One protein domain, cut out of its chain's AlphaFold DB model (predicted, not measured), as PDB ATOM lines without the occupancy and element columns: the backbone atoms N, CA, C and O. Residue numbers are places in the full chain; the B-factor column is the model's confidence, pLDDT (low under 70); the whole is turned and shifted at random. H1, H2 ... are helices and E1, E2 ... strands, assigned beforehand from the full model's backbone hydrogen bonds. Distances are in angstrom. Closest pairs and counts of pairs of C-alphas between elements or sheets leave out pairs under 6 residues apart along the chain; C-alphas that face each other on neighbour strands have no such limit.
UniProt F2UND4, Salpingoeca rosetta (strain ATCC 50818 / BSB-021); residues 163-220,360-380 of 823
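AT A GLANCE: This is residues 163 to 220 and 360 to 380 of the 823 residues of a protein of Salpingoeca rosetta (strain ATCC 50818 / BSB-021) (UniProt F2UND4). Two small two-stranded sheets meet where strand E2 of the one comes close to strand E4 of the other, and helix H1 packs over E1 and E2. Helix H2 sits near the ends of E2 and E4, and helix H3 follows E4 and reaches away from the rest of the printed part. The printed part has 79 residues, with three named helices and four named strands in the order E1, H1, E2, H2, E3, E4, H3; E1 and E2 are parallel, E3 and E4 antiparallel. The class is mixed, helices and strands. The whole is compact, with a radius of gyration of the C-alphas of 12.0 A and spans of 36 by 26 by 22 A.

HOW THE PARTS SIT: E1, residues 164 to 168, and E2, residues 187 to 191, are parallel neighbours at 21 degrees; N 188 and O 164 are 2.8 A apart, and N 190 and O 166 are 2.9 A apart, both within hydrogen-bond range. With H1, residues 170 to 180, they form a strand-helix-strand unit, two parallel neighbour strands with a helix between, and its crossover is right-handed. The closest C-alphas of H1 and E1 are those of Leu 173 and Ala 166, 6.2 A apart. E3, residues 215 to 219, and E4, residues 360 to 364, are antiparallel neighbours at 147 degrees; N 217 and O 362 are 2.8 A apart, within hydrogen-bond range. Between the sheets, the closest C-alphas of E2 and E4 are those of Phe 188 and Leu 363, 4.8 A apart. The C-alpha of Leu 211 in H2, residues 207 to 213, is 7.6 A from that of Leu 363, the closest pair of H2 and E4. The closest C-alphas of E4 and H3, residues 370 to 379, are those of Tyr 364 and Ile 370, 7.2 A apart. H3 and E3 are apart. In H1, H2 and H3 every O i to N i+4 pair is within hydrogen-bond range.

IN THESE COORDINATES: E1 begins with C-alpha 164 at (185.025, 146.720, 124.571). H1 is 15.1 A long from first to last C-alpha, H3 13.8 A, E4 13.1 A and E2 13.0 A. E4 begins with C-alpha 360 at (186.416, 151.081, 135.258). H3 ends with C-alpha 379 at (207.050, 134.377, 142.522).

THE WHOLE: The two C-alphas farthest apart are those of Ser 183 and Gly 380, at 35.9 A. Residues 221 to 359 are not printed, and C-alphas 220 and 360 are 6.5 A apart across the cut. The link from E2 to H2 is long, residues 192 to 206; its residues 200 to 201 pair in parallel with residues 190 to 191 of E2. Mean pLDDT of the printed part is 73.3, and residues 181 to 182, 192 to 197 and 366 to 380 are under 70.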
ATOM      1  N   VAL A 163     180.437 145.442 125.723       81.69
ATOM      2  CA  VAL A 163     181.839 145.162 126.094       81.69
ATOM      3  C   VAL A 163     182.785 145.733 125.031       81.69
ATOM      4  O   VAL A 163     182.529 145.590 123.834       81.69
ATOM      5  N   VAL A 164     183.918 146.301 125.451       83.31
ATOM      6  CA  VAL A 164     185.025 146.720 124.571       83.31
ATOM      7  C   VAL A 164     186.099 145.626 124.528       83.31
ATOM      8  O   VAL A 164     186.624 145.232 125.569       83.31
ATOM      9  N   VAL A 165     186.471 145.141 123.338       83.06
ATOM     10  CA  VAL A 165     187.525 144.116 123.172       83.06
ATOM     11  C   VAL A 165     188.795 144.743 122.592       83.06
ATOM     12  O   VAL A 165     188.836 145.120 121.420       83.06
ATOM     13  N   ALA A 166     189.847 144.834 123.410       83.19
ATOM     14  CA  ALA A 166     191.098 145.515 123.069       83.19
ATOM     15  C   ALA A 166     192.200 144.520 122.654       83.19
ATOM     16  O   ALA A 166     192.691 143.749 123.483       83.19
ATOM     17  N   LEU A 167     192.625 144.554 121.384       80.38
ATOM     18  CA  LEU A 167     193.671 143.670 120.847       80.38
ATOM     19  C   LEU A 167     195.021 144.395 120.718       80.38
ATOM     20  O   LEU A 167     195.213 145.203 119.808       80.38
ATOM     21  N   GLY A 168     195.981 144.082 121.593       80.44
ATOM     22  CA  GLY A 168     197.275 144.778 121.614       80.44
ATOM     23  C   GLY A 168     198.242 144.255 122.676       80.44
ATOM     24  O   GLY A 168     198.473 143.056 122.756       80.44
ATOM     25  N   GLY A 169     198.809 145.163 123.471       78.50
ATOM     26  CA  GLY A 169     199.518 144.880 124.728       78.50
ATOM     27  C   GLY A 169     199.089 145.900 125.793       78.50
ATOM     28  O   GLY A 169     198.269 146.768 125.496       78.50
ATOM     29  N   ASP A 170     199.641 145.857 127.007       79.69
ATOM     30  CA  ASP A 170     199.138 146.669 128.137       79.69
ATOM     31  C   ASP A 170     199.071 148.181 127.849       79.69
ATOM     32  O   ASP A 170     198.089 148.828 128.196       79.69
ATOM     33  N   GLY A 171     200.048 148.747 127.126       77.56
ATOM     34  CA  GLY A 171     200.015 150.157 126.701       77.56
ATOM     35  C   GLY A 171     198.843 150.513 125.772       77.56
ATOM     36  O   GLY A 171     198.365 151.645 125.786       77.56
ATOM     37  N   PHE A 172     198.339 149.546 124.999       79.75
ATOM     38  CA  PHE A 172     197.112 149.698 124.214       79.75
ATOM     39  C   PHE A 172     195.862 149.521 125.085       79.75
ATOM     40  O   PHE A 172     194.902 150.261 124.908       79.75
ATOM     41  N   LEU A 173     195.874 148.609 126.067       82.44
ATOM     42  CA  LEU A 173     194.777 148.516 127.039       82.44
ATOM     43  C   LEU A 173     194.603 149.848 127.782       82.44
ATOM     44  O   LEU A 173     193.487 150.339 127.891       82.44
ATOM     45  N   LEU A 174     195.707 150.460 128.219       81.69
ATOM     46  CA  LEU A 174     195.711 151.763 128.882       81.69
ATOM     47  C   LEU A 174     195.147 152.868 127.979       81.69
ATOM     48  O   LEU A 174     194.297 153.625 128.437       81.69
ATOM     49  N   SER A 175     195.516 152.939 126.694       78.69
ATOM     50  CA  SER A 175     194.916 153.942 125.796       78.69
ATOM     51  C   SER A 175     193.410 153.730 125.590       78.69
ATOM     52  O   SER A 175     192.666 154.707 125.514       78.69
ATOM     53  N   GLN A 176     192.935 152.477 125.570       81.00
ATOM     54  CA  GLN A 176     191.497 152.191 125.536       81.00
ATOM     55  C   GLN A 176     190.804 152.554 126.858       81.00
ATOM     56  O   GLN A 176     189.718 153.122 126.810       81.00
ATOM     57  N   LEU A 177     191.423 152.296 128.017       83.00
ATOM     58  CA  LEU A 177     190.888 152.685 129.330       83.00
ATOM     59  C   LEU A 177     190.788 154.208 129.481       83.00
ATOM     60  O   LEU A 177     189.770 154.688 129.962       83.00
ATOM     61  N   HIS A 178     191.789 154.968 129.021       81.44
ATOM     62  CA  HIS A 178     191.735 156.437 128.987       81.44
ATOM     63  C   HIS A 178     190.575 156.937 128.113       81.44
ATOM     64  O   HIS A 178     189.789 157.763 128.571       81.44
ATOM     65  N   GLY A 179     190.426 156.412 126.889       77.75
ATOM     66  CA  GLY A 179     189.346 156.815 125.977       77.75
ATOM     67  C   GLY A 179     187.943 156.465 126.488       77.75
ATOM     68  O   GLY A 179     187.034 157.284 126.411       77.75
ATOM     69  N   HIS A 180     187.772 155.277 127.074       73.62
ATOM     70  CA  HIS A 180     186.469 154.771 127.518       73.62
ATOM     71  C   HIS A 180     186.154 155.067 128.997       73.62
ATOM     72  O   HIS A 180     185.104 154.637 129.479       73.62
ATOM     73  N   ALA A 181     187.001 155.809 129.724       69.25
ATOM     74  CA  ALA A 181     186.888 156.018 131.175       69.25
ATOM     75  C   ALA A 181     185.519 156.544 131.641       69.25
ATOM     76  O   ALA A 181     185.049 156.174 132.716       69.25
ATOM     77  N   MET A 182     184.872 157.376 130.822       69.00
ATOM     78  CA  MET A 182     183.565 157.976 131.120       69.00
ATOM     79  C   MET A 182     182.372 157.142 130.623       69.00
ATOM     80  O   MET A 182     181.232 157.472 130.936       69.00
ATOM     81  N   SER A 183     182.610 156.075 129.850       73.69
ATOM     82  CA  SER A 183     181.549 155.220 129.292       73.69
ATOM     83  C   SER A 183     181.004 154.192 130.290       73.69
ATOM     84  O   SER A 183     179.896 153.691 130.119       73.69
ATOM     85  N   GLY A 184     181.799 153.834 131.308       73.38
ATOM     86  CA  GLY A 184     181.513 152.724 132.221       73.38
ATOM     87  C   GLY A 184     181.550 151.330 131.574       73.38
ATOM     88  O   GLY A 184     181.296 150.342 132.265       73.38
ATOM     89  N   LEU A 185     181.863 151.218 130.277       81.94
ATOM     90  CA  LEU A 185     181.862 149.939 129.571       81.94
ATOM     91  C   LEU A 185     182.997 149.025 130.062       81.94
ATOM     92  O   LEU A 185     184.130 149.481 130.245       81.94
ATOM     93  N   PRO A 186     182.729 147.722 130.249       86.44
ATOM     94  CA  PRO A 186     183.751 146.771 130.640       86.44
ATOM     95  C   PRO A 186     184.708 146.472 129.478       86.44
ATOM     96  O   PRO A 186     184.286 146.287 128.334       86.44
ATOM     97  N   VAL A 187     186.007 146.392 129.774       86.06
ATOM     98  CA  VAL A 187     187.074 146.194 128.783       86.06
ATOM     99  C   VAL A 187     187.724 144.818 128.958       86.06
ATOM    100  O   VAL A 187     188.263 144.497 130.019       86.06
ATOM    101  N   PHE A 188     187.713 144.007 127.897       83.31
ATOM    102  CA  PHE A 188     188.405 142.717 127.813       83.31
ATOM    103  C   PHE A 188     189.648 142.856 126.923       83.31
ATOM    104  O   PHE A 188     189.554 142.932 125.695       83.31
ATOM    105  N   GLY A 189     190.831 142.917 127.536       83.31
ATOM    106  CA  GLY A 189     192.102 142.983 126.809       83.31
ATOM    107  C   GLY A 189     192.623 141.598 126.423       83.31
ATOM    108  O   GLY A 189     192.608 140.697 127.257       83.31
ATOM    109  N   MET A 190     193.148 141.430 125.206       81.31
ATOM    110  CA  MET A 190     193.870 140.218 124.787       81.31
ATOM    111  C   MET A 190     195.221 140.543 124.138       81.31
ATOM    112  O   MET A 190     195.310 141.361 123.217       81.31
ATOM    113  N   ASN A 191     196.266 139.852 124.595       80.94
ATOM    114  CA  ASN A 191     197.655 140.174 124.282       80.94
ATOM    115  C   ASN A 191     198.136 139.581 122.941       80.94
ATOM    116  O   ASN A 191     198.447 138.395 122.859       80.94
ATOM    117  N   ARG A 192     198.263 140.416 121.900       69.88
ATOM    118  CA  ARG A 192     198.932 140.085 120.621       69.88
ATOM    119  C   ARG A 192     200.389 140.581 120.547       69.88
ATOM    120  O   ARG A 192     200.962 140.615 119.458       69.88
ATOM    121  N   GLY A 193     200.970 141.010 121.668       59.75
ATOM    122  CA  GLY A 193     202.338 141.522 121.775       59.75
ATOM    123  C   GLY A 193     203.321 140.546 122.433       59.75
ATOM    124  O   GLY A 193     203.192 139.326 122.346       59.75
ATOM    125  N   THR A 194     204.342 141.103 123.087       50.22
ATOM    126  CA  THR A 194     205.246 140.375 123.995       50.22
ATOM    127  C   THR A 194     204.582 140.120 125.356       50.22
ATOM    128  O   THR A 194     203.438 140.511 125.568       50.22
ATOM    129  N   ILE A 195     205.303 139.497 126.299       54.56
ATOM    130  CA  ILE A 195     204.858 139.318 127.695       54.56
ATOM    131  C   ILE A 195     204.271 140.635 128.231       54.56
ATOM    132  O   ILE A 195     204.905 141.686 128.122       54.56
ATOM    133  N   GLY A 196     203.057 140.546 128.768       58.03
ATOM    134  CA  GLY A 196     202.255 141.647 129.291       58.03
ATOM    135  C   GLY A 196     201.395 141.148 130.450       58.03
ATOM    136  O   GLY A 196     201.169 139.944 130.586       58.03
ATOM    137  N   PHE A 197     200.978 142.069 131.306       68.12
ATOM    138  CA  PHE A 197     200.502 141.797 132.654       68.12
ATOM    139  C   PHE A 197     198.986 141.992 132.825       68.12
ATOM    140  O   PHE A 197     198.323 141.176 133.465       68.12
ATOM    141  N   LEU A 198     198.424 143.054 132.242       73.25
ATOM    142  CA  LEU A 198     197.011 143.416 132.399       73.25
ATOM    143  C   LEU A 198     196.122 142.693 131.378       73.25
ATOM    144  O   LEU A 198     194.982 142.356 131.676       73.25
ATOM    145  N   MET A 199     196.625 142.412 130.175       79.44
ATOM    146  CA  MET A 199     195.852 141.689 129.158       79.44
ATOM    147  C   MET A 199     195.715 140.179 129.436       79.44
ATOM    148  O   MET A 199     196.554 139.554 130.089       79.44
ATOM    149  N   ASN A 200     194.642 139.571 128.924       78.56
ATOM    150  CA  ASN A 200     194.436 138.121 128.898       78.56
ATOM    151  C   ASN A 200     195.223 137.451 127.760       78.56
ATOM    152  O   ASN A 200     195.738 138.120 126.858       78.56
ATOM    153  N   GLU A 201     195.293 136.119 127.778       77.31
ATOM    154  CA  GLU A 201     195.880 135.352 126.678       77.31
ATOM    155  C   GLU A 201     195.045 135.514 125.394       77.31
ATOM    156  O   GLU A 201     193.809 135.574 125.424       77.31
ATOM    157  N   TYR A 202     195.727 135.630 124.252       79.50
ATOM    158  CA  TYR A 202     195.066 135.783 122.964       79.50
ATOM    159  C   TYR A 202     194.579 134.437 122.430       79.50
ATOM    160  O   TYR A 202     195.376 133.559 122.107       79.50
ATOM    161  N   LEU A 203     193.260 134.300 122.314       74.75
ATOM    162  CA  LEU A 203     192.607 133.064 121.900       74.75
ATOM    163  C   LEU A 203     191.282 133.426 121.212       74.75
ATOM    164  O   LEU A 203     190.390 133.995 121.838       74.75
ATOM    165  N   GLU A 204     191.192 133.178 119.902       72.56
ATOM    166  CA  GLU A 204     190.038 133.574 119.071       72.56
ATOM    167  C   GLU A 204     188.818 132.660 119.301       72.56
ATOM    168  O   GLU A 204     187.671 133.090 119.173       72.56
ATOM    169  N   GLU A 205     189.061 131.402 119.679       70.50
ATOM    170  CA  GLU A 205     188.023 130.414 119.966       70.50
ATOM    171  C   GLU A 205     187.246 130.749 121.249       70.50
ATOM    172  O   GLU A 205     187.809 131.193 122.252       70.50
ATOM    173  N   MET A 206     185.935 130.482 121.224       73.12
ATOM    174  CA  MET A 206     185.021 130.633 122.364       73.12
ATOM    175  C   MET A 206     185.017 132.034 123.013       73.12
ATOM    176  O   MET A 206     184.776 132.167 124.213       73.12
ATOM    177  N   LEU A 207     185.289 133.101 122.245       74.06
ATOM    178  CA  LEU A 207     185.320 134.473 122.772       74.06
ATOM    179  C   LEU A 207     184.009 134.862 123.476       74.06
ATOM    180  O   LEU A 207     184.051 135.502 124.522       74.06
ATOM    181  N   MET A 208     182.852 134.448 122.953       76.31
ATOM    182  CA  MET A 208     181.560 134.738 123.584       76.31
ATOM    183  C   MET A 208     181.425 134.042 124.937       76.31
ATOM    184  O   MET A 208     180.980 134.650 125.905       76.31
ATOM    185  N   GLU A 209     181.813 132.777 125.035       76.44
ATOM    186  CA  GLU A 209     181.786 132.001 126.269       76.44
ATOM    187  C   GLU A 209     182.795 132.546 127.291       76.44
ATOM    188  O   GLU A 209     182.458 132.639 128.470       76.44
ATOM    189  N   ARG A 210     183.984 132.981 126.845       80.81
ATOM    190  CA  ARG A 210     184.977 133.680 127.682       80.81
ATOM    191  C   ARG A 210     184.410 134.981 128.243       80.81
ATOM    192  O   ARG A 210     184.469 135.174 129.450       80.81
ATOM    193  N   LEU A 211     183.798 135.825 127.408       78.81
ATOM    194  CA  LEU A 211     183.170 137.079 127.844       78.81
ATOM    195  C   LEU A 211     182.019 136.846 128.836       78.81
ATOM    196  O   LEU A 211     181.957 137.525 129.856       78.81
ATOM    197  N   HIS A 212     181.149 135.857 128.597       78.56
ATOM    198  CA  HIS A 212     180.074 135.501 129.535       78.56
ATOM    199  C   HIS A 212     180.577 134.873 130.847       78.56
ATOM    200  O   HIS A 212     179.869 134.923 131.854       78.56
ATOM    201  N   ALA A 213     181.760 134.254 130.843       79.62
ATOM    202  CA  ALA A 213     182.378 133.654 132.023       79.62
ATOM    203  C   ALA A 213     183.354 134.595 132.753       79.62
ATOM    204  O   ALA A 213     183.825 134.235 133.832       79.62
ATOM    205  N   ALA A 214     183.688 135.755 132.180       81.94
ATOM    206  CA  ALA A 214     184.786 136.593 132.643       81.94
ATOM    207  C   ALA A 214     184.573 137.149 134.060       81.94
ATOM    208  O   ALA A 214     183.488 137.603 134.429       81.94
ATOM    209  N   VAL A 215     185.649 137.174 134.845       82.06
ATOM    210  CA  VAL A 215     185.677 137.826 136.156       82.06
ATOM    211  C   VAL A 215     185.821 139.329 135.942       82.06
ATOM    212  O   VAL A 215     186.830 139.792 135.409       82.06
ATOM    213  N   CYS A 216     184.818 140.091 136.372       84.12
ATOM    214  CA  CYS A 216     184.879 141.547 136.388       84.12
ATOM    215  C   CYS A 216     185.665 142.041 137.611       84.12
ATOM    216  O   CYS A 216     185.342 141.696 138.750       84.12
ATOM    217  N   ARG A 217     186.686 142.862 137.367       83.69
ATOM    218  CA  ARG A 217     187.517 143.537 138.367       83.69
ATOM    219  C   ARG A 217     187.361 145.047 138.206       83.69
ATOM    220  O   ARG A 217     187.603 145.574 137.122       83.69
ATOM    221  N   THR A 218     186.968 145.747 139.266       85.94
ATOM    222  CA  THR A 218     186.852 147.213 139.242       85.94
ATOM    223  C   THR A 218     188.180 147.850 139.632       85.94
ATOM    224  O   THR A 218     188.733 147.520 140.678       85.94
ATOM    225  N   ILE A 219     188.668 148.782 138.815       87.69
ATOM    226  CA  ILE A 219     189.835 149.616 139.117       87.69
ATOM    227  C   ILE A 219     189.447 151.094 139.185       87.69
ATOM    228  O   ILE A 219     188.499 151.536 138.532       87.69
ATOM    229  N   HIS A 220     190.227 151.856 139.948       91.38
ATOM    230  CA  HIS A 220     190.125 153.308 140.055       91.38
ATOM    231  C   HIS A 220     191.470 153.928 139.650       91.38
ATOM    232  O   HIS A 220     192.511 153.446 140.113       91.38
ATOM    233  N   LEU A 360     186.326 151.816 136.521       86.50
ATOM    234  CA  LEU A 360     186.416 151.081 135.258       86.50
ATOM    235  C   LEU A 360     186.425 149.583 135.524       86.50
ATOM    236  O   LEU A 360     187.005 149.111 136.501       86.50
ATOM    237  N   HIS A 361     185.804 148.837 134.620       86.88
ATOM    238  CA  HIS A 361     185.605 147.404 134.748       86.88
ATOM    239  C   HIS A 361     186.528 146.659 133.780       86.88
ATOM    240  O   HIS A 361     186.377 146.754 132.565       86.88
ATOM    241  N   LEU A 362     187.498 145.916 134.308       86.44
ATOM    242  CA  LEU A 362     188.366 145.030 133.534       86.44
ATOM    243  C   LEU A 362     187.855 143.593 133.617       86.44
ATOM    244  O   LEU A 362     187.550 143.098 134.701       86.44
ATOM    245  N   LEU A 363     187.776 142.918 132.472       84.94
ATOM    246  CA  LEU A 363     187.303 141.539 132.371       84.94
ATOM    247  C   LEU A 363     188.478 140.565 132.186       84.94
ATOM    248  O   LEU A 363     189.274 140.713 131.256       84.94
ATOM    249  N   TYR A 364     188.553 139.545 133.041       81.00
ATOM    250  CA  TYR A 364     189.615 138.530 133.061       81.00
ATOM    251  C   TYR A 364     189.079 137.113 132.846       81.00
ATOM    252  O   TYR A 364     187.972 136.791 133.279       81.00
ATOM    253  N   ASP A 365     189.874 136.231 132.233       76.06
ATOM    254  CA  ASP A 365     189.536 134.802 132.194       76.06
ATOM    255  C   ASP A 365     189.576 134.195 133.616       76.06
ATOM    256  O   ASP A 365     190.565 134.395 134.324       76.06
ATOM    257  N   PRO A 366     188.600 133.360 134.030       67.06
ATOM    258  CA  PRO A 366     188.576 132.729 135.363       67.06
ATOM    259  C   PRO A 366     189.748 131.796 135.717       67.06
ATOM    260  O   PRO A 366     189.788 131.264 136.824       67.06
ATOM    261  N   ALA A 367     190.659 131.540 134.774       54.94
ATOM    262  CA  ALA A 367     191.866 130.728 134.948       54.94
ATOM    263  C   ALA A 367     193.172 131.544 134.828       54.94
ATOM    264  O   ALA A 367     194.254 130.962 134.856       54.94
ATOM    265  N   LEU A 368     193.060 132.865 134.642       56.84
ATOM    266  CA  LEU A 368     194.153 133.833 134.519       56.84
ATOM    267  C   LEU A 368     193.745 135.155 135.202       56.84
ATOM    268  O   LEU A 368     193.889 136.236 134.626       56.84
ATOM    269  N   ASP A 369     193.205 135.067 136.421       63.94
ATOM    270  CA  ASP A 369     192.869 136.251 137.217       63.94
ATOM    271  C   ASP A 369     194.131 137.090 137.469       63.94
ATOM    272  O   ASP A 369     195.234 136.564 137.644       63.94
ATOM    273  N   ILE A 370     193.986 138.412 137.478       62.03
ATOM    274  CA  ILE A 370     195.127 139.322 137.606       62.03
ATOM    275  C   ILE A 370     195.847 139.165 138.944       62.03
ATOM    276  O   ILE A 370     197.069 139.260 138.964       62.03
ATOM    277  N   ASP A 371     195.151 138.816 140.027       61.44
ATOM    278  CA  ASP A 371     195.827 138.464 141.277       61.44
ATOM    279  C   ASP A 371     196.732 137.232 141.093       61.44
ATOM    280  O   ASP A 371     197.879 137.254 141.537       61.44
ATOM    281  N   GLU A 372     196.298 136.186 140.375       56.72
ATOM    282  CA  GLU A 372     197.168 135.043 140.046       56.72
ATOM    283  C   GLU A 372     198.358 135.470 139.164       56.72
ATOM    284  O   GLU A 372     199.470 134.977 139.372       56.72
ATOM    285  N   LYS A 373     198.194 136.453 138.262       60.44
ATOM    286  CA  LYS A 373     199.319 137.065 137.523       60.44
ATOM    287  C   LYS A 373     200.273 137.836 138.449       60.44
ATOM    288  O   LYS A 373     201.484 137.658 138.321       60.44
ATOM    289  N   VAL A 374     199.766 138.621 139.414       57.44
ATOM    290  CA  VAL A 374     200.588 139.310 140.437       57.44
ATOM    291  C   VAL A 374     201.423 138.273 141.185       57.44
ATOM    292  O   VAL A 374     202.638 138.432 141.310       57.44
ATOM    293  N   TRP A 375     200.800 137.176 141.623       48.91
ATOM    294  CA  TRP A 375     201.494 136.077 142.293       48.91
ATOM    295  C   TRP A 375     202.534 135.396 141.391       48.91
ATOM    296  O   TRP A 375     203.641 135.142 141.860       48.91
ATOM    297  N   HIS A 376     202.242 135.138 140.112       48.56
ATOM    298  CA  HIS A 376     203.200 134.525 139.180       48.56
ATOM    299  C   HIS A 376     204.434 135.395 138.905       48.56
ATOM    300  O   HIS A 376     205.551 134.864 138.855       48.56
ATOM    301  N   GLU A 377     204.254 136.709 138.759       48.94
ATOM    302  CA  GLU A 377     205.354 137.641 138.497       48.94
ATOM    303  C   GLU A 377     206.192 137.873 139.766       48.94
ATOM    304  O   GLU A 377     207.419 137.744 139.734       48.94
ATOM    305  N   GLN A 378     205.549 138.069 140.927       43.38
ATOM    306  CA  GLN A 378     206.246 138.135 142.219       43.38
ATOM    307  C   GLN A 378     207.019 136.847 142.544       43.38
ATOM    308  O   GLN A 378     208.164 136.909 143.004       43.38
ATOM    309  N   ALA A 379     206.418 135.677 142.299       36.19
ATOM    310  CA  ALA A 379     207.050 134.377 142.522       36.19
ATOM    311  C   ALA A 379     208.174 134.078 141.515       36.19
ATOM    312  O   ALA A 379     209.012 133.215 141.785       36.19
ATOM    313  N   GLY A 380     208.220 134.781 140.381       28.83
ATOM    314  CA  GLY A 380     209.231 134.609 139.345       28.83
ATOM    315  C   GLY A 380     209.093 133.287 138.591       28.83
ATOM    316  O   GLY A 380     209.897 132.376 138.781       28.83
TER     317      GLY A 380